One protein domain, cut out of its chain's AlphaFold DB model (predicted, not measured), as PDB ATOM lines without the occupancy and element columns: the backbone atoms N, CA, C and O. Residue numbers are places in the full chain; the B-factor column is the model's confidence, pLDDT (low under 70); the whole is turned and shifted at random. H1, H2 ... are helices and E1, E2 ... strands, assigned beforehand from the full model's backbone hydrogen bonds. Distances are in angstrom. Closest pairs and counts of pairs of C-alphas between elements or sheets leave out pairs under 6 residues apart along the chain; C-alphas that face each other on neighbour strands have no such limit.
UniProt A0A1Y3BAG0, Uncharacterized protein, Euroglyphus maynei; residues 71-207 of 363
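This is residues 71 to 207 of the 363 residues of an uncharacterized protein of Euroglyphus maynei (UniProt A0A1Y3BAG0). A small twisted sheet of four strands, E1, E4, E6 and E5, forms the middle; the hairpin E2 and E3 meets it at the end where E5 ends and E6 begins, and its loop, residues 113 to 118, sticks out. H1 lies beside the edge strand E1, while H2 sits near the opposite end of the sheet from E2 and E3 and leads to a second hairpin, E7 and E8, which lies over one face of the sheet without touching it. The 137 printed residues have two named helices and eight named strands, in the order H1 E1 E2 E3 E4 E5 E6 H2 E7 E8; the class is mixed, helices and strands, with under half of the residues in named elements. The whole is only just compact, close to loose, with a radius of gyration of the C-alphas of 16.6 A and spans of 42 by 36 by 33 A.

Begin with the mixed sheet, in order E1, residues 91 to 95, E4, 140 to 144, E6, 163 to 167, and E5, 156 to 160. E1 and E4 are antiparallel, with N 94 and O 141 2.8 A apart. E4 and E6 are parallel at 13 degrees, with N 142 and O 164 2.8 A apart. E6 and E5, a hairpin, are antiparallel, with N 158 and O 165 2.8 A apart. Next find the hairpin E2, residues 104 to 110, and E3, 121 to 127, antiparallel, with N 107 to O 124 at 2.8 A; its closest C-alphas to E6 are Leu 106 and Gly 163, 7.2 A apart. H1, residues 77 to 86, only grazes the sheet with residues 79 to 86. H2, residues 170 to 181, only grazes it with residues 170 to 177. H1 and H2 are close but not clearly touching, the C-alphas of Cys 81 and Lys 181 being closest at 7.1 A. The hairpin E7, residues 186 to 189, and E8, 203 to 206, is antiparallel, with N 188 to O 204 at 2.8 A; the closest C-alphas of H2 and E7 are Ala 179 and Phe 186, 6.5 A apart. In H1 and H2 every O i to N i+4 pair is within hydrogen-bond range.

Find C-alpha 140 at (13.274, 26.499, -36.488), where E4 begins; it runs 13.3 A, as does E1, while E6 runs 13.4 A and E5 12.7 A. E2 and E3 each run 19.1 A. H1 begins at C-alpha 77, (-2.378, 26.006, -38.986), and runs 14.7 A; H2 runs 16.8 A. E7 and E8 each run 10.2 A, and E8 ends at C-alpha 206, (2.974, 29.020, -27.421).

The C-alphas farthest apart are those of Asp 115 and Ser 197, at 48.2 A. The printed part has no cut. The links E3 to E4, E4 to E5 and E7 to E8 are long. Look for pLDDT under 70 in 35 residues, among them 71 to 86, 113 to 119 and 196 to 200.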
ATOM      1  N   PRO A  71      14.211  38.735 -46.089       47.25
ATOM      2  CA  PRO A  71      13.093  38.124 -46.852       47.25
ATOM      3  C   PRO A  71      12.266  37.023 -46.115       47.25
ATOM      4  O   PRO A  71      12.752  36.404 -45.174       47.25
ATOM      5  N   SER A  72      11.008  36.758 -46.552       37.06
ATOM      6  CA  SER A  72       9.961  36.006 -45.795       37.06
ATOM      7  C   SER A  72       9.263  34.814 -46.511       37.06
ATOM      8  O   SER A  72       8.824  34.972 -47.658       37.06
ATOM      9  N   PRO A  73       9.096  33.641 -45.853       35.47
ATOM     10  CA  PRO A  73       8.098  32.593 -46.178       35.47
ATOM     11  C   PRO A  73       6.734  32.729 -45.429       35.47
ATOM     12  O   PRO A  73       6.466  33.767 -44.843       35.47
ATOM     13  N   VAL A  74       5.830  31.724 -45.463       38.44
ATOM     14  CA  VAL A  74       4.531  31.650 -44.718       38.44
ATOM     15  C   VAL A  74       4.238  30.196 -44.294       38.44
ATOM     16  O   VAL A  74       4.465  29.287 -45.093       38.44
ATOM     17  N   ILE A  75       3.700  29.963 -43.084       42.38
ATOM     18  CA  ILE A  75       3.194  28.654 -42.598       42.38
ATOM     19  C   ILE A  75       1.759  28.826 -42.068       42.38
ATOM     20  O   ILE A  75       1.457  29.843 -41.460       42.38
ATOM     21  N   SER A  76       0.891  27.831 -42.295       48.12
ATOM     22  CA  SER A  76      -0.527  27.811 -41.885       48.12
ATOM     23  C   SER A  76      -0.820  26.719 -40.840       48.12
ATOM     24  O   SER A  76      -0.169  25.672 -40.833       48.12
ATOM     25  N   TYR A  77      -1.853  26.927 -40.011       43.72
ATOM     26  CA  TYR A  77      -2.378  26.006 -38.986       43.72
ATOM     27  C   TYR A  77      -2.610  24.566 -39.470       43.72
ATOM     28  O   TYR A  77      -2.273  23.610 -38.769       43.72
ATOM     29  N   ALA A  78      -3.111  24.377 -40.696       50.53
ATOM     30  CA  ALA A  78      -3.341  23.042 -41.255       50.53
ATOM     31  C   ALA A  78      -2.050  22.198 -41.324       50.53
ATOM     32  O   ALA A  78      -2.087  20.974 -41.166       50.53
ATOM     33  N   ASN A  79      -0.896  22.851 -41.494       56.66
ATOM     34  CA  ASN A  79       0.403  22.182 -41.478       56.66
ATOM     35  C   ASN A  79       0.797  21.747 -40.063       56.66
ATOM     36  O   ASN A  79       1.405  20.691 -39.910       56.66
ATOM     37  N   LEU A  80       0.409  22.501 -39.029       58.19
ATOM     38  CA  LEU A  80       0.717  22.182 -37.634       58.19
ATOM     39  C   LEU A  80       0.015  20.891 -37.187       58.19
ATOM     40  O   LEU A  80       0.653  19.994 -36.636       58.19
ATOM     41  N   CYS A  81      -1.271  20.742 -37.520       57.16
ATOM     42  CA  CYS A  81      -2.025  19.516 -37.241       57.16
ATOM     43  C   CYS A  81      -1.454  18.300 -37.987       57.16
ATOM     44  O   CYS A  81      -1.434  17.195 -37.442       57.16
ATOM     45  N   LYS A  82      -0.945  18.493 -39.212       60.03
ATOM     46  CA  LYS A  82      -0.268  17.435 -39.974       60.03
ATOM     47  C   LYS A  82       1.061  17.029 -39.334       60.03
ATOM     48  O   LYS A  82       1.356  15.844 -39.268       60.03
ATOM     49  N   VAL A  83       1.846  17.984 -38.835       60.91
ATOM     50  CA  VAL A  83       3.097  17.701 -38.109       60.91
ATOM     51  C   VAL A  83       2.816  16.939 -36.813       60.91
ATOM     52  O   VAL A  83       3.525  15.988 -36.490       60.91
ATOM     53  N   LEU A  84       1.754  17.288 -36.083       64.94
ATOM     54  CA  LEU A  84       1.370  16.553 -34.876       64.94
ATOM     55  C   LEU A  84       1.016  15.088 -35.151       64.94
ATOM     56  O   LEU A  84       1.342  14.242 -34.321       64.94
ATOM     57  N   SER A  85       0.359  14.790 -36.277       67.19
ATOM     58  CA  SER A  85      -0.075  13.429 -36.610       67.19
ATOM     59  C   SER A  85       1.023  12.546 -37.205       67.19
ATOM     60  O   SER A  85       0.905  11.326 -37.139       67.19
ATOM     61  N   THR A  86       2.085  13.129 -37.770       67.38
ATOM     62  CA  THR A  86       3.186  12.383 -38.409       67.38
ATOM     63  C   THR A  86       4.494  12.384 -37.617       67.38
ATOM     64  O   THR A  86       5.416  11.647 -37.968       67.38
ATOM     65  N   SER A  87       4.603  13.200 -36.565       72.94
ATOM     66  CA  SER A  87       5.802  13.292 -35.724       72.94
ATOM     67  C   SER A  87       5.902  12.163 -34.696       72.94
ATOM     68  O   SER A  87       4.902  11.620 -34.230       72.94
ATOM     69  N   ASN A  88       7.137  11.851 -34.297       79.88
ATOM     70  CA  ASN A  88       7.418  10.962 -33.172       79.88
ATOM     71  C   ASN A  88       6.897  11.581 -31.865       79.88
ATOM     72  O   ASN A  88       7.137  12.755 -31.611       79.88
ATOM     73  N   GLU A  89       6.250  10.802 -31.002       79.19
ATOM     74  CA  GLU A  89       5.675  11.281 -29.737       79.19
ATOM     75  C   GLU A  89       6.662  12.089 -28.871       79.19
ATOM     76  O   GLU A  89       6.294  13.123 -28.313       79.19
ATOM     77  N   HIS A  90       7.938  11.699 -28.863       82.06
ATOM     78  CA  HIS A  90       8.994  12.325 -28.069       82.06
ATOM     79  C   HIS A  90       9.726  13.475 -28.776       82.06
ATOM     80  O   HIS A  90      10.553  14.131 -28.144       82.06
ATOM     81  N   VAL A  91       9.478  13.730 -30.065       86.44
ATOM     82  CA  VAL A  91      10.150  14.804 -30.815       86.44
ATOM     83  C   VAL A  91       9.150  15.566 -31.669       86.44
ATOM     84  O   VAL A  91       8.491  15.000 -32.537       86.44
ATOM     85  N   LEU A  92       9.088  16.877 -31.471       83.88
ATOM     86  CA  LEU A  92       8.215  17.758 -32.229       83.88
ATOM     87  C   LEU A  92       9.036  18.911 -32.801       83.88
ATOM     88  O   LEU A  92       9.530  19.753 -32.062       83.88
ATOM     89  N   ALA A  93       9.213  18.919 -34.119       81.69
ATOM     90  CA  ALA A  93      10.031  19.902 -34.815       81.69
ATOM     91  C   ALA A  93       9.164  20.790 -35.705       81.69
ATOM     92  O   ALA A  93       8.313  20.300 -36.449       81.69
ATOM     93  N   PHE A  94       9.427  22.091 -35.653       78.31
ATOM     94  CA  PHE A  94       8.748  23.097 -36.449       78.31
ATOM     95  C   PHE A  94       9.771  23.934 -37.207       78.31
ATOM     96  O   PHE A  94      10.658  24.543 -36.611       78.31
ATOM     97  N   GLY A  95       9.613  23.996 -38.528       73.69
ATOM     98  CA  GLY A  95      10.223  25.063 -39.312       73.69
ATOM     99  C   GLY A  95       9.563  26.381 -38.929       73.69
ATOM    100  O   GLY A  95       8.339  26.467 -38.859       73.69
ATOM    101  N   GLY A  96      10.378  27.380 -38.634       67.50
ATOM    102  CA  GLY A  96       9.945  28.740 -38.387       67.50
ATOM    103  C   GLY A  96       9.590  29.448 -39.684       67.50
ATOM    104  O   GLY A  96       9.758  28.935 -40.795       67.50
ATOM    105  N   ASN A  97       9.104  30.668 -39.520       68.69
ATOM    106  CA  ASN A  97       8.900  31.592 -40.611       68.69
ATOM    107  C   ASN A  97       9.642  32.903 -40.335       68.69
ATOM    108  O   ASN A  97      10.064  33.141 -39.204       68.69
ATOM    109  N   LEU A  98       9.779  33.783 -41.332       69.12
ATOM    110  CA  LEU A  98      10.320  35.106 -41.051       69.12
ATOM    111  C   LEU A  98       9.350  35.901 -40.167       69.12
ATOM    112  O   LEU A  98       8.252  36.263 -40.586       69.12
ATOM    113  N   CYS A  99       9.806  36.238 -38.965       70.81
ATOM    114  CA  CYS A  99       9.147  37.208 -38.101       70.81
ATOM    115  C   CYS A  99       9.490  38.643 -38.537       70.81
ATOM    116  O   CYS A  99      10.605  39.094 -38.311       70.81
ATOM    117  N   LEU A 100       8.540  39.376 -39.127       67.75
ATOM    118  CA  LEU A 100       8.731  40.795 -39.490       67.75
ATOM    119  C   LEU A 100       8.762  41.744 -38.281       67.75
ATOM    120  O   LEU A 100       9.145  42.900 -38.417       67.75
ATOM    121  N   ARG A 101       8.330  41.269 -37.108       71.50
ATOM    122  CA  ARG A 101       8.355  42.032 -35.850       71.50
ATOM    123  C   ARG A 101       9.707  41.937 -35.140       71.50
ATOM    124  O   ARG A 101       9.986  42.763 -34.282       71.50
ATOM    125  N   ALA A 102      10.506  40.929 -35.486       76.56
ATOM    126  CA  ALA A 102      11.849  40.756 -34.961       76.56
ATOM    127  C   ALA A 102      12.799  41.794 -35.573       76.56
ATOM    128  O   ALA A 102      12.708  42.119 -36.757       76.56
ATOM    129  N   ASP A 103      13.697  42.319 -34.747       77.75
ATOM    130  CA  ASP A 103      14.680  43.341 -35.108       77.75
ATOM    131  C   ASP A 103      16.076  42.744 -35.390       77.75
ATOM    132  O   ASP A 103      17.001  43.458 -35.805       77.75
ATOM    133  N   SER A 104      16.203  41.427 -35.214       83.94
ATOM    134  CA  SER A 104      17.318  40.590 -35.643       83.94
ATOM    135  C   SER A 104      16.870  39.135 -35.842       83.94
ATOM    136  O   SER A 104      15.822  38.735 -35.338       83.94
ATOM    137  N   HIS A 105      17.658  38.312 -36.537       86.88
ATOM    138  CA  HIS A 105      17.431  36.862 -36.649       86.88
ATOM    139  C   HIS A 105      18.744  36.099 -36.549       86.88
ATOM    140  O   HIS A 105      19.802  36.597 -36.943       86.88
ATOM    141  N   LEU A 106      18.654  34.865 -36.056       90.50
ATOM    142  CA  LEU A 106      19.752  33.909 -36.089       90.50
ATOM    143  C   LEU A 106      20.041  33.477 -37.531       90.50
ATOM    144  O   LEU A 106      19.125  33.220 -38.314       90.50
ATOM    145  N   VAL A 107      21.322  33.362 -37.867       88.12
ATOM    146  CA  VAL A 107      21.801  32.949 -39.187       88.12
ATOM    147  C   VAL A 107      22.845  31.858 -39.031       88.12
ATOM    148  O   VAL A 107      23.805  31.996 -38.282       88.12
ATOM    149  N   CYS A 108      22.661  30.761 -39.761       89.06
ATOM    150  CA  CYS A 108      23.628  29.674 -39.817       89.06
ATOM    151  C   CYS A 108      24.643  29.969 -40.926       89.06
ATOM    152  O   CYS A 108      24.266  30.132 -42.091       89.06
ATOM    153  N   VAL A 109      25.922  30.054 -40.563       87.06
ATOM    154  CA  VAL A 109      27.032  30.299 -41.491       87.06
ATOM    155  C   VAL A 109      27.923  29.066 -41.527       87.06
ATOM    156  O   VAL A 109      28.365  28.583 -40.488       87.06
ATOM    157  N   GLN A 110      28.174  28.557 -42.732       83.19
ATOM    158  CA  GLN A 110      29.135  27.484 -42.959       83.19
ATOM    159  C   GLN A 110      30.554  28.069 -42.989       83.19
ATOM    160  O   GLN A 110      30.776  29.080 -43.656       83.19
ATOM    161  N   ASN A 111      31.490  27.458 -42.264       83.19
ATOM    162  CA  ASN A 111      32.899  27.853 -42.277       83.19
ATOM    163  C   ASN A 111      33.578  27.370 -43.570       83.19
ATOM    164  O   ASN A 111      33.259  26.291 -44.068       83.19
ATOM    165  N   GLU A 112      34.503  28.169 -44.109       71.19
ATOM    166  CA  GLU A 112      35.178  27.881 -45.387       71.19
ATOM    167  C   GLU A 112      36.377  26.918 -45.245       71.19
ATOM    168  O   GLU A 112      36.730  26.271 -46.227       71.19
ATOM    169  N   ASP A 113      36.941  26.755 -44.036       65.12
ATOM    170  CA  ASP A 113      38.310  26.230 -43.845       65.12
ATOM    171  C   ASP A 113      38.480  24.990 -42.929       65.12
ATOM    172  O   ASP A 113      39.615  24.645 -42.607       65.12
ATOM    173  N   ASP A 114      37.429  24.274 -42.510       56.53
ATOM    174  CA  ASP A 114      37.599  23.196 -41.512       56.53
ATOM    175  C   ASP A 114      37.439  21.764 -42.068       56.53
ATOM    176  O   ASP A 114      36.353  21.343 -42.474       56.53
ATOM    177  N   ASP A 115      38.524  20.979 -41.981       59.09
ATOM    178  CA  ASP A 115      38.565  19.514 -42.169       59.09
ATOM    179  C   ASP A 115      37.816  18.743 -41.050       59.09
ATOM    180  O   ASP A 115      37.660  17.519 -41.118       59.09
ATOM    181  N   ASP A 116      37.349  19.437 -40.003       58.66
ATOM    182  CA  ASP A 116      36.612  18.853 -38.882       58.66
ATOM    183  C   ASP A 116      35.091  18.992 -39.070       58.66
ATOM    184  O   ASP A 116      34.497  20.061 -38.894       58.66
ATOM    185  N   ILE A 117      34.442  17.861 -39.365       56.88
ATOM    186  CA  ILE A 117      32.985  17.708 -39.526       56.88
ATOM    187  C   ILE A 117      32.195  18.308 -38.345       56.88
ATOM    188  O   ILE A 117      31.044  18.710 -38.520       56.88
ATOM    189  N   HIS A 118      32.785  18.392 -37.148       52.50
ATOM    190  CA  HIS A 118      32.102  18.863 -35.941       52.50
ATOM    191  C   HIS A 118      32.052  20.390 -35.767       52.50
ATOM    192  O   HIS A 118      31.290  20.858 -34.921       52.50
ATOM    193  N   SER A 119      32.802  21.169 -36.556       60.03
ATOM    194  CA  SER A 119      32.861  22.643 -36.460       60.03
ATOM    195  C   SER A 119      32.436  23.364 -37.746       60.03
ATOM    196  O   SER A 119      32.638  24.564 -37.900       60.03
ATOM    197  N   GLN A 120      31.775  22.643 -38.654       75.06
ATOM    198  CA  GLN A 120      31.443  23.121 -39.996       75.06
ATOM    199  C   GLN A 120      30.476  24.323 -40.033       75.06
ATOM    200  O   GLN A 120      30.438  25.042 -41.032       75.06
ATOM    201  N   TYR A 121      29.699  24.560 -38.971       84.81
ATOM    202  CA  TYR A 121      28.687  25.618 -38.921       84.81
ATOM    203  C   TYR A 121      28.776  26.433 -37.635       84.81
ATOM    204  O   TYR A 121      29.021  25.896 -36.555       84.81
ATOM    205  N   ARG A 122      28.495  27.731 -37.748       87.88
ATOM    206  CA  ARG A 122      28.390  28.655 -36.617       87.88
ATOM    207  C   ARG A 122      27.101  29.469 -36.665       87.88
ATOM    208  O   ARG A 122      26.533  29.708 -37.733       87.88
ATOM    209  N   THR A 123      26.658  29.897 -35.489       91.31
ATOM    210  CA  THR A 123      25.518  30.799 -35.318       91.31
ATOM    211  C   THR A 123      25.996  32.243 -35.344       91.31
ATOM    212  O   THR A 123      26.828  32.633 -34.532       91.31
ATOM    213  N   GLU A 124      25.426  33.036 -36.240       89.00
ATOM    214  CA  GLU A 124      25.607  34.482 -36.337       89.00
ATOM    215  C   GLU A 124      24.270  35.197 -36.116       89.00
ATOM    216  O   GLU A 124      23.197  34.590 -36.190       89.00
ATOM    217  N   LEU A 125      24.329  36.506 -35.873       86.06
ATOM    218  CA  LEU A 125      23.153  37.361 -35.765       86.06
ATOM    219  C   LEU A 125      23.094  38.327 -36.953       86.06
ATOM    220  O   LEU A 125      24.064  39.018 -37.257       86.06
ATOM    221  N   SER A 126      21.935  38.401 -37.607       79.75
ATOM    222  CA  SER A 126      21.648  39.395 -38.641       79.75
ATOM    223  C   SER A 126      20.674  40.430 -38.105       79.75
ATOM    224  O   SER A 126      19.491  40.130 -37.928       79.75
ATOM    225  N   SER A 127      21.150  41.646 -37.853       77.31
ATOM    226  CA  SER A 127      20.343  42.756 -37.344       77.31
ATOM    227  C   SER A 127      20.281  43.921 -38.329       77.31
ATOM    228  O   SER A 127      21.123  44.086 -39.218       77.31
ATOM    229  N   TYR A 128      19.243  44.747 -38.194       63.69
ATOM    230  CA  TYR A 128      19.169  46.000 -38.940       63.69
ATOM    231  C   TYR A 128      20.221  47.000 -38.427       63.69
ATOM    232  O   TYR A 128      20.466  47.057 -37.220       63.69
ATOM    233  N   PRO A 129      20.811  47.850 -39.291       60.66
ATOM    234  CA  PRO A 129      21.716  48.906 -38.841       60.66
ATOM    235  C   PRO A 129      21.049  49.816 -37.794       60.66
ATOM    236  O   PRO A 129      20.051  50.471 -38.088       60.66
ATOM    237  N   GLY A 130      21.608  49.856 -36.580       63.94
ATOM    238  CA  GLY A 130      21.069  50.632 -35.453       63.94
ATOM    239  C   GLY A 130      19.967  49.935 -34.640       63.94
ATOM    240  O   GLY A 130      19.350  50.583 -33.798       63.94
ATOM    241  N   SER A 131      19.711  48.645 -34.883       73.25
ATOM    242  CA  SER A 131      18.774  47.829 -34.101       73.25
ATOM    243  C   SER A 131      19.244  47.648 -32.649       73.25
ATOM    244  O   SER A 131      20.440  47.462 -32.426       73.25
ATOM    245  N   PRO A 132      18.328  47.670 -31.658       75.31
ATOM    246  CA  PRO A 132      18.644  47.324 -30.275       75.31
ATOM    247  C   PRO A 132      18.727  45.805 -30.031       75.31
ATOM    248  O   PRO A 132      19.051  45.415 -28.914       75.31
ATOM    249  N   GLU A 133      18.409  44.974 -31.036       77.94
ATOM    250  CA  GLU A 133      18.462  43.501 -30.980       77.94
ATOM    251  C   GLU A 133      17.638  42.905 -29.829       77.94
ATOM    252  O   GLU A 133      18.040  41.952 -29.161       77.94
ATOM    253  N   LYS A 134      16.460  43.481 -29.569       84.81
ATOM    254  CA  LYS A 134      15.606  43.085 -28.446       84.81
ATOM    255  C   LYS A 134      14.751  41.860 -28.771       84.81
ATOM    256  O   LYS A 134      14.346  41.142 -27.856       84.81
ATOM    257  N   GLN A 135      14.421  41.641 -30.043       85.50
ATOM    258  CA  GLN A 135      13.567  40.546 -30.479       85.50
ATOM    259  C   GLN A 135      14.224  39.789 -31.630       85.50
ATOM    260  O   GLN A 135      14.115  40.183 -32.790       85.50
ATOM    261  N   THR A 136      14.824  38.647 -31.306       87.88
ATOM    262  CA  THR A 136      15.524  37.812 -32.282       87.88
ATOM    263  C   THR A 136      14.639  36.688 -32.818       87.88
ATOM    264  O   THR A 136      14.105  35.880 -32.058       87.88
ATOM    265  N   GLY A 137      14.480  36.613 -34.140       87.81
ATOM    266  CA  GLY A 137      13.824  35.505 -34.829       87.81
ATOM    267  C   GLY A 137      14.731  34.278 -34.988       87.81
ATOM    268  O   GLY A 137      15.948  34.400 -35.109       87.81
ATOM    269  N   ALA A 138      14.130  33.090 -35.043       88.88
ATOM    270  CA  ALA A 138      14.819  31.820 -35.281       88.88
ATOM    271  C   ALA A 138      14.189  31.072 -36.469       88.88
ATOM    272  O   ALA A 138      12.982  31.164 -36.709       88.88
ATOM    273  N   SER A 139      15.000  30.312 -37.204       85.62
ATOM    274  CA  SER A 139      14.600  29.565 -38.400       85.62
ATOM    275  C   SER A 139      13.809  28.300 -38.088       85.62
ATOM    276  O   SER A 139      13.047  27.840 -38.936       85.62
ATOM    277  N   PHE A 140      13.998  27.696 -36.915       87.62
ATOM    278  CA  PHE A 140      13.274  26.499 -36.488       87.62
ATOM    279  C   PHE A 140      13.256  26.363 -34.964       87.62
ATOM    280  O   PHE A 140      14.054  26.977 -34.255       87.62
ATOM    281  N   ILE A 141      12.362  25.515 -34.465       89.31
ATOM    282  CA  ILE A 141      12.324  25.094 -33.066       89.31
ATOM    283  C   ILE A 141      12.050  23.590 -32.978       89.31
ATOM    284  O   ILE A 141      11.198  23.058 -33.690       89.31
ATOM    285  N   VAL A 142      12.777  22.893 -32.110       91.44
ATOM    286  CA  VAL A 142      12.619  21.459 -31.843       91.44
ATOM    287  C   VAL A 142      12.336  21.255 -30.367       91.44
ATOM    288  O   VAL A 142      13.142  21.630 -29.525       91.44
ATOM    289  N   PHE A 143      11.225  20.598 -30.056       91.69
ATOM    290  CA  PHE A 143      10.914  20.096 -28.728       91.69
ATOM    291  C   PHE A 143      11.307  18.625 -28.629       91.69
ATOM    292  O   PHE A 143      10.960  17.813 -29.489       91.69
ATOM    293  N   SER A 144      12.004  18.267 -27.558       93.62
ATOM    294  CA  SER A 144      12.468  16.913 -27.282       93.62
ATOM    295  C   SER A 144      12.047  16.486 -25.877       93.62
ATOM    296  O   SER A 144      12.428  17.106 -24.888       93.62
ATOM    297  N   GLY A 145      11.272  15.408 -25.785       91.00
ATOM    298  CA  GLY A 145      10.704  14.854 -24.553       91.00
ATOM    299  C   GLY A 145      11.689  14.041 -23.707       91.00
ATOM    300  O   GLY A 145      11.281  13.083 -23.064       91.00
ATOM    301  N   VAL A 146      12.992  14.341 -23.757       88.88
ATOM    302  CA  VAL A 146      14.063  13.522 -23.144       88.88
ATOM    303  C   VAL A 146      14.841  14.261 -22.053       88.88
ATOM    304  O   VAL A 146      16.006  13.950 -21.786       88.88
ATOM    305  N   LEU A 147      14.225  15.255 -21.405       89.69
ATOM    306  CA  LEU A 147      14.875  15.953 -20.298       89.69
ATOM    307  C   LEU A 147      15.091  15.001 -19.112       89.69
ATOM    308  O   LEU A 147      14.146  14.451 -18.549       89.69
ATOM    309  N   LYS A 148      16.353  14.813 -18.715       85.00
ATOM    310  CA  LYS A 148      16.712  13.963 -17.574       85.00
ATOM    311  C   LYS A 148      16.339  14.653 -16.264       85.00
ATOM    312  O   LYS A 148      16.747  15.792 -16.034       85.00
ATOM    313  N   SER A 149      15.687  13.929 -15.355       81.75
ATOM    314  CA  SER A 149      15.308  14.427 -14.023       81.75
ATOM    315  C   SER A 149      16.504  14.919 -13.197       81.75
ATOM    316  O   SER A 149      16.362  15.804 -12.362       81.75
ATOM    317  N   SER A 150      17.707  14.397 -13.471       83.81
ATOM    318  CA  SER A 150      18.961  14.816 -12.831       83.81
ATOM    319  C   SER A 150      19.372  16.259 -13.136       83.81
ATOM    320  O   SER A 150      20.251  16.786 -12.464       83.81
ATOM    321  N   THR A 151      18.774  16.900 -14.145       83.44
ATOM    322  CA  THR A 151      19.021  18.319 -14.444       83.44
ATOM    323  C   THR A 151      18.403  19.249 -13.400       83.44
ATOM    324  O   THR A 151      18.864  20.375 -13.254       83.44
ATOM    325  N   GLY A 152      17.370  18.795 -12.676       84.38
ATOM    326  CA  GLY A 152      16.632  19.620 -11.717       84.38
ATOM    327  C   GLY A 152      15.833  20.765 -12.350       84.38
ATOM    328  O   GLY A 152      15.317  21.606 -11.616       84.38
ATOM    329  N   LEU A 153      15.725  20.806 -13.683       85.75
ATOM    330  CA  LEU A 153      15.021  21.833 -14.452       85.75
ATOM    331  C   LEU A 153      13.662  21.325 -14.937       85.75
ATOM    332  O   LEU A 153      13.494  20.131 -15.191       85.75
ATOM    333  N   LYS A 154      12.706  22.242 -15.108       86.12
ATOM    334  CA  LYS A 154      11.413  21.963 -15.754       86.12
ATOM    335  C   LYS A 154      11.532  21.911 -17.280       86.12
ATOM    336  O   LYS A 154      10.867  21.100 -17.917       86.12
ATOM    337  N   ALA A 155      12.409  22.729 -17.855       90.38
ATOM    338  CA  ALA A 155      12.749  22.732 -19.272       90.38
ATOM    339  C   ALA A 155      14.182  23.237 -19.469       90.38
ATOM    340  O   ALA A 155      14.709  23.964 -18.629       90.38
ATOM    341  N   LYS A 156      14.817  22.861 -20.581       91.00
ATOM    342  CA  LYS A 156      16.126  23.388 -20.988       91.00
ATOM    343  C   LYS A 156      16.071  23.863 -22.433       91.00
ATOM    344  O   LYS A 156      15.724  23.079 -23.311       91.00
ATOM    345  N   MET A 157      16.466  25.105 -22.686       90.69
ATOM    346  CA  MET A 157      16.546  25.687 -24.026       90.69
ATOM    347  C   MET A 157      18.011  25.880 -24.437       90.69
ATOM    348  O   MET A 157      18.831  26.284 -23.620       90.69
ATOM    349  N   ASN A 158      18.347  25.592 -25.694       91.38
ATOM    350  CA  ASN A 158      19.651  25.900 -26.284       91.38
ATOM    351  C   ASN A 158      19.462  26.431 -27.708       91.38
ATOM    352  O   ASN A 158      18.545  26.002 -28.408       91.38
ATOM    353  N   ILE A 159      20.359  27.308 -28.151       91.94
ATOM    354  CA  ILE A 159      20.464  27.700 -29.559       91.94
ATOM    355  C   ILE A 159      21.307  26.648 -30.284       91.94
ATOM    356  O   ILE A 159      22.353  26.235 -29.783       91.94
ATOM    357  N   VAL A 160      20.838  26.196 -31.446       91.88
ATOM    358  CA  VAL A 160      21.545  25.256 -32.322       91.88
ATOM    359  C   VAL A 160      21.484  25.813 -33.735       91.88
ATOM    360  O   VAL A 160      20.408  25.852 -34.332       91.88
ATOM    361  N   GLU A 161      22.629  26.247 -34.267       91.75
ATOM    362  CA  GLU A 161      22.709  26.933 -35.562       91.75
ATOM    363  C   GLU A 161      21.757  28.146 -35.599       91.75
ATOM    364  O   GLU A 161      21.893  29.061 -34.792       91.75
ATOM    365  N   ASP A 162      20.773  28.166 -36.495       89.94
ATOM    366  CA  ASP A 162      19.769  29.223 -36.613       89.94
ATOM    367  C   ASP A 162      18.430  28.887 -35.935       89.94
ATOM    368  O   ASP A 162      17.428  29.554 -36.186       89.94
ATOM    369  N   GLY A 163      18.382  27.863 -35.079       90.56
ATOM    370  CA  GLY A 163      17.160  27.420 -34.410       90.56
ATOM    371  C   GLY A 163      17.295  27.185 -32.910       90.56
ATOM    372  O   GLY A 163      18.346  27.382 -32.300       90.56
ATOM    373  N   LEU A 164      16.187  26.758 -32.309       92.12
ATOM    374  CA  LEU A 164      16.064  26.504 -30.876       92.12
ATOM    375  C   LEU A 164      15.824  25.018 -30.601       92.12
ATOM    376  O   LEU A 164      14.937  24.403 -31.189       92.12
ATOM    377  N   LEU A 165      16.569  24.448 -29.657       93.50
ATOM    378  CA  LEU A 165      16.324  23.122 -29.096       93.50
ATOM    379  C   LEU A 165      15.791  23.260 -27.673       93.50
ATOM    380  O   LEU A 165      16.491  23.728 -26.777       93.50
ATOM    381  N   VAL A 166      14.573  22.784 -27.462       93.94
ATOM    382  CA  VAL A 166      13.875  22.776 -26.183       93.94
ATOM    383  C   VAL A 166      13.746  21.340 -25.701       93.94
ATOM    384  O   VAL A 166      13.139  20.496 -26.354       93.94
ATOM    385  N   GLN A 167      14.293  21.047 -24.531       94.12
ATOM    386  CA  GLN A 167      14.182  19.747 -23.886       94.12
ATOM    387  C   GLN A 167      13.205  19.848 -22.716       94.12
ATOM    388  O   GLN A 167      13.411  20.653 -21.809       94.12
ATOM    389  N   ILE A 168      12.168  19.015 -22.735       94.25
ATOM    390  CA  ILE A 168      11.128  18.938 -21.703       94.25
ATOM    391  C   ILE A 168      10.935  17.489 -21.230       94.25
ATOM    392  O   ILE A 168      11.343  16.554 -21.927       94.25
ATOM    393  N   PRO A 169      10.353  17.267 -20.040       92.94
ATOM    394  CA  PRO A 169       9.952  15.938 -19.598       92.94
ATOM    395  C   PRO A 169       8.879  15.327 -20.519       92.94
ATOM    396  O   PRO A 169       8.087  16.078 -21.100       92.94
ATOM    397  N   PRO A 170       8.784  13.985 -20.611       91.44
ATOM    398  CA  PRO A 170       7.751  13.313 -21.403       91.44
ATOM    399  C   PRO A 170       6.321  13.759 -21.066       91.44
ATOM    400  O   PRO A 170       5.551  14.063 -21.968       91.44
ATOM    401  N   SER A 171       5.992  13.893 -19.777       91.50
ATOM    402  CA  SER A 171       4.655  14.314 -19.333       91.50
ATOM    403  C   SER A 171       4.287  15.717 -19.828       91.50
ATOM    404  O   SER A 171       3.180  15.945 -20.299       91.50
ATOM    405  N   LEU A 172       5.243  16.652 -19.804       92.12
ATOM    406  CA  LEU A 172       5.023  18.013 -20.291       92.12
ATOM    407  C   LEU A 172       4.885  18.060 -21.822       92.12
ATOM    408  O   LEU A 172       4.165  18.902 -22.352       92.12
ATOM    409  N   MET A 173       5.543  17.146 -22.548       92.56
ATOM    410  CA  MET A 173       5.363  16.994 -23.996       92.56
ATOM    411  C   MET A 173       3.936  16.545 -24.344       92.56
ATOM    412  O   MET A 173       3.367  17.040 -25.318       92.56
ATOM    413  N   GLU A 174       3.344  15.637 -23.564       92.06
ATOM    414  CA  GLU A 174       1.954  15.196 -23.753       92.06
ATOM    415  C   GLU A 174       0.967  16.356 -23.556       92.06
ATOM    416  O   GLU A 174       0.116  16.597 -24.419       92.06
ATOM    417  N   GLU A 175       1.129  17.128 -22.476       93.75
ATOM    418  CA  GLU A 175       0.324  18.324 -22.201       93.75
ATOM    419  C   GLU A 175       0.460  19.367 -23.318       93.75
ATOM    420  O   GLU A 175      -0.542  19.869 -23.833       93.75
ATOM    421  N   PHE A 176       1.692  19.633 -23.758       91.31
ATOM    422  CA  PHE A 176       1.973  20.568 -24.842       91.31
ATOM    423  C   PHE A 176       1.317  20.136 -26.161       91.31
ATOM    424  O   PHE A 176       0.658  20.935 -26.830       91.31
ATOM    425  N   ARG A 177       1.421  18.849 -26.522       89.00
ATOM    426  CA  ARG A 177       0.742  18.279 -27.697       89.00
ATOM    427  C   ARG A 177      -0.778  18.403 -27.586       89.00
ATOM    428  O   ARG A 177      -1.426  18.687 -28.594       89.00
ATOM    429  N   SER A 178      -1.347  18.196 -26.397       89.94
ATOM    430  CA  SER A 178      -2.785  18.364 -26.156       89.94
ATOM    431  C   SER A 178      -3.218  19.819 -26.324       89.94
ATOM    432  O   SER A 178      -4.213  20.079 -26.991       89.94
ATOM    433  N   ALA A 179      -2.449  20.773 -25.796       89.50
ATOM    434  CA  ALA A 179      -2.743  22.195 -25.938       89.50
ATOM    435  C   ALA A 179      -2.739  22.641 -27.408       89.50
ATOM    436  O   ALA A 179      -3.642  23.358 -27.830       89.50
ATOM    437  N   ILE A 180      -1.790  22.150 -28.217       81.69
ATOM    438  CA  ILE A 180      -1.775  22.437 -29.658       81.69
ATOM    439  C   ILE A 180      -3.016  21.853 -30.352       81.69
ATOM    440  O   ILE A 180      -3.630  22.540 -31.166       81.69
ATOM    441  N   LYS A 181      -3.407  20.607 -30.039       81.94
ATOM    442  CA  LYS A 181      -4.612  19.970 -30.613       81.94
ATOM    443  C   LYS A 181      -5.893  20.725 -30.266       81.94
ATOM    444  O   LYS A 181      -6.784  20.823 -31.105       81.94
ATOM    445  N   ASP A 182      -5.954  21.255 -29.052       82.94
ATOM    446  CA  ASP A 182      -7.090  22.014 -28.538       82.94
ATOM    447  C   ASP A 182      -7.064  23.492 -28.950       82.94
ATOM    448  O   ASP A 182      -7.955  24.243 -28.556       82.94
ATOM    449  N   MET A 183      -6.042  23.924 -29.702       75.56
ATOM    450  CA  MET A 183      -5.824  25.323 -30.071       75.56
ATOM    451  C   MET A 183      -5.788  26.255 -28.842       75.56
ATOM    452  O   MET A 183      -6.351  27.347 -28.832       75.56
ATOM    453  N   LYS A 184      -5.119  25.805 -27.775       84.69
ATOM    454  CA  LYS A 184      -4.929  26.553 -26.528       84.69
ATOM    455  C   LYS A 184      -3.516  27.113 -26.436       84.69
ATOM    456  O   LYS A 184      -2.550  26.449 -26.818       84.69
ATOM    457  N   ASP A 185      -3.411  28.327 -25.903       86.94
ATOM    458  CA  ASP A 185      -2.132  28.906 -25.497       86.94
ATOM    459  C   ASP A 185      -1.482  28.025 -24.422       86.94
ATOM    460  O   ASP A 185      -2.169  27.402 -23.608       86.94
ATOM    461  N   PHE A 186      -0.152  27.972 -24.410       91.25
ATOM    462  CA  PHE A 186       0.593  27.136 -23.472       91.25
ATOM    463  C   PHE A 186       1.894  27.809 -23.046       91.25
ATOM    464  O   PHE A 186       2.573  28.436 -23.860       91.25
ATOM    465  N   ARG A 187       2.269  27.668 -21.773       90.94
ATOM    466  CA  ARG A 187       3.503  28.233 -21.215       90.94
ATOM    467  C   ARG A 187       4.332  27.135 -20.559       90.94
ATOM    468  O   ARG A 187       3.799  26.312 -19.825       90.94
ATOM    469  N   ILE A 188       5.634  27.156 -20.818       90.69
ATOM    470  CA  ILE A 188       6.634  26.269 -20.221       90.69
ATOM    471  C   ILE A 188       7.660  27.148 -19.511       90.69
ATOM    472  O   ILE A 188       8.330  27.951 -20.156       90.69
ATOM    473  N   ASP A 189       7.804  26.996 -18.198       88.88
ATOM    474  CA  ASP A 189       8.835  27.709 -17.441       88.88
ATOM    475  C   ASP A 189      10.158  26.927 -17.457       88.88
ATOM    476  O   ASP A 189      10.175  25.712 -17.240       88.88
ATOM    477  N   CYS A 190      11.276  27.621 -17.681       84.94
ATOM    478  CA  CYS A 190      12.619  27.032 -17.749       84.94
ATOM    479  C   CYS A 190      13.350  27.024 -16.391       84.94
ATOM    480  O   CYS A 190      14.564  26.842 -16.329       84.94
ATOM    481  N   CYS A 191      12.625  27.212 -15.285       82.00
ATOM    482  CA  CYS A 191      13.191  27.286 -13.940       82.00
ATOM    483  C   CYS A 191      13.470  25.905 -13.314       82.00
ATOM    484  O   CYS A 191      13.147  24.845 -13.871       82.00
ATOM    485  N   LYS A 192      14.075  25.908 -12.118       81.88
ATOM    486  CA  LYS A 192      14.260  24.681 -11.335       81.88
ATOM    487  C   LYS A 192      12.913  24.137 -10.872       81.88
ATOM    488  O   LYS A 192      11.978  24.879 -10.587       81.88
ATOM    489  N   VAL A 193      12.824  22.817 -10.725       76.62
ATOM    490  CA  VAL A 193      11.603  22.141 -10.243       76.62
ATOM    491  C   VAL A 193      11.189  22.635  -8.849       76.62
ATOM    492  O   VAL A 193      10.002  22.686  -8.544       76.62
ATOM    493  N   THR A 194      12.156  23.042  -8.023       75.31
ATOM    494  CA  THR A 194      11.943  23.544  -6.657       75.31
ATOM    495  C   THR A 194      11.457  24.990  -6.586       75.31
ATOM    496  O   THR A 194      10.986  25.403  -5.528       75.31
ATOM    497  N   ASP A 195      11.564  25.753  -7.674       72.06
ATOM    498  CA  ASP A 195      11.171  27.160  -7.693       72.06
ATOM    499  C   ASP A 195       9.662  27.264  -7.971       72.06
ATOM    500  O   ASP A 195       9.161  26.956  -9.062       72.06
ATOM    501  N   THR A 196       8.924  27.661  -6.933       64.81
ATOM    502  CA  THR A 196       7.465  27.869  -6.929       64.81
ATOM    503  C   THR A 196       7.073  29.344  -6.984       64.81
ATOM    504  O   THR A 196       5.888  29.660  -6.926       64.81
ATOM    505  N   SER A 197       8.043  30.255  -7.117       63.06
ATOM    506  CA  SER A 197       7.845  31.707  -7.034       63.06
ATOM    507  C   SER A 197       7.010  32.320  -8.164       63.06
ATOM    508  O   SER A 197       6.740  33.512  -8.110       63.06
ATOM    509  N   GLY A 198       6.567  31.556  -9.167       58.59
ATOM    510  CA  GLY A 198       5.688  32.025 -10.253       58.59
ATOM    511  C   GLY A 198       6.326  33.022 -11.233       58.59
ATOM    512  O   GLY A 198       5.825  33.175 -12.342       58.59
ATOM    513  N   ASP A 199       7.442  33.640 -10.853       58.94
ATOM    514  CA  ASP A 199       8.215  34.595 -11.639       58.94
ATOM    515  C   ASP A 199       9.494  33.895 -12.122       58.94
ATOM    516  O   ASP A 199      10.491  33.795 -11.404       58.94
ATOM    517  N   SER A 200       9.408  33.264 -13.294       65.56
ATOM    518  CA  SER A 200      10.569  32.705 -13.994       65.56
ATOM    519  C   SER A 200      11.070  33.746 -14.983       65.56
ATOM    520  O   SER A 200      10.294  34.157 -15.843       65.56
ATOM    521  N   ASP A 201      12.352  34.110 -14.907       73.75
ATOM    522  CA  ASP A 201      12.995  35.024 -15.865       73.75
ATOM    523  C   ASP A 201      13.142  34.401 -17.267       73.75
ATOM    524  O   ASP A 201      13.282  35.114 -18.259       73.75
ATOM    525  N   GLU A 202      13.064  33.069 -17.370       84.81
ATOM    526  CA  GLU A 202      13.131  32.337 -18.637       84.81
ATOM    527  C   GLU A 202      11.905  31.438 -18.827       84.81
ATOM    528  O   GLU A 202      11.587  30.583 -17.992       84.81
ATOM    529  N   TRP A 203      11.203  31.614 -19.945       88.69
ATOM    530  CA  TRP A 203      10.024  30.826 -20.290       88.69
ATOM    531  C   TRP A 203       9.849  30.711 -21.799       88.69
ATOM    532  O   TRP A 203      10.365  31.502 -22.588       88.69
ATOM    533  N   ILE A 204       9.059  29.720 -22.192       89.25
ATOM    534  CA  ILE A 204       8.628  29.478 -23.561       89.25
ATOM    535  C   ILE A 204       7.115  29.624 -23.592       89.25
ATOM    536  O   ILE A 204       6.407  29.093 -22.734       89.25
ATOM    537  N   GLN A 205       6.611  30.342 -24.589       89.75
ATOM    538  CA  GLN A 205       5.184  30.567 -24.760       89.75
ATOM    539  C   GLN A 205       4.750  30.173 -26.170       89.75
ATOM    540  O   GLN A 205       5.232  30.722 -27.157       89.75
ATOM    541  N   LEU A 206       3.806  29.239 -26.248       85.75
ATOM    542  CA  LEU A 206       2.974  29.020 -27.421       85.75
ATOM    543  C   LEU A 206       1.775  29.954 -27.321       85.75
ATOM    544  O   LEU A 206       1.034  29.914 -26.336       85.75
ATOM    545  N   LYS A 207       1.592  30.771 -28.352       82.88
ATOM    546  CA  LYS A 207       0.480  31.705 -28.440       82.88
ATOM    547  C   LYS A 207      -0.202  31.582 -29.792       82.88
ATOM    548  O   LYS A 207       0.455  31.726 -30.824       82.88
TER     549      LYS A 207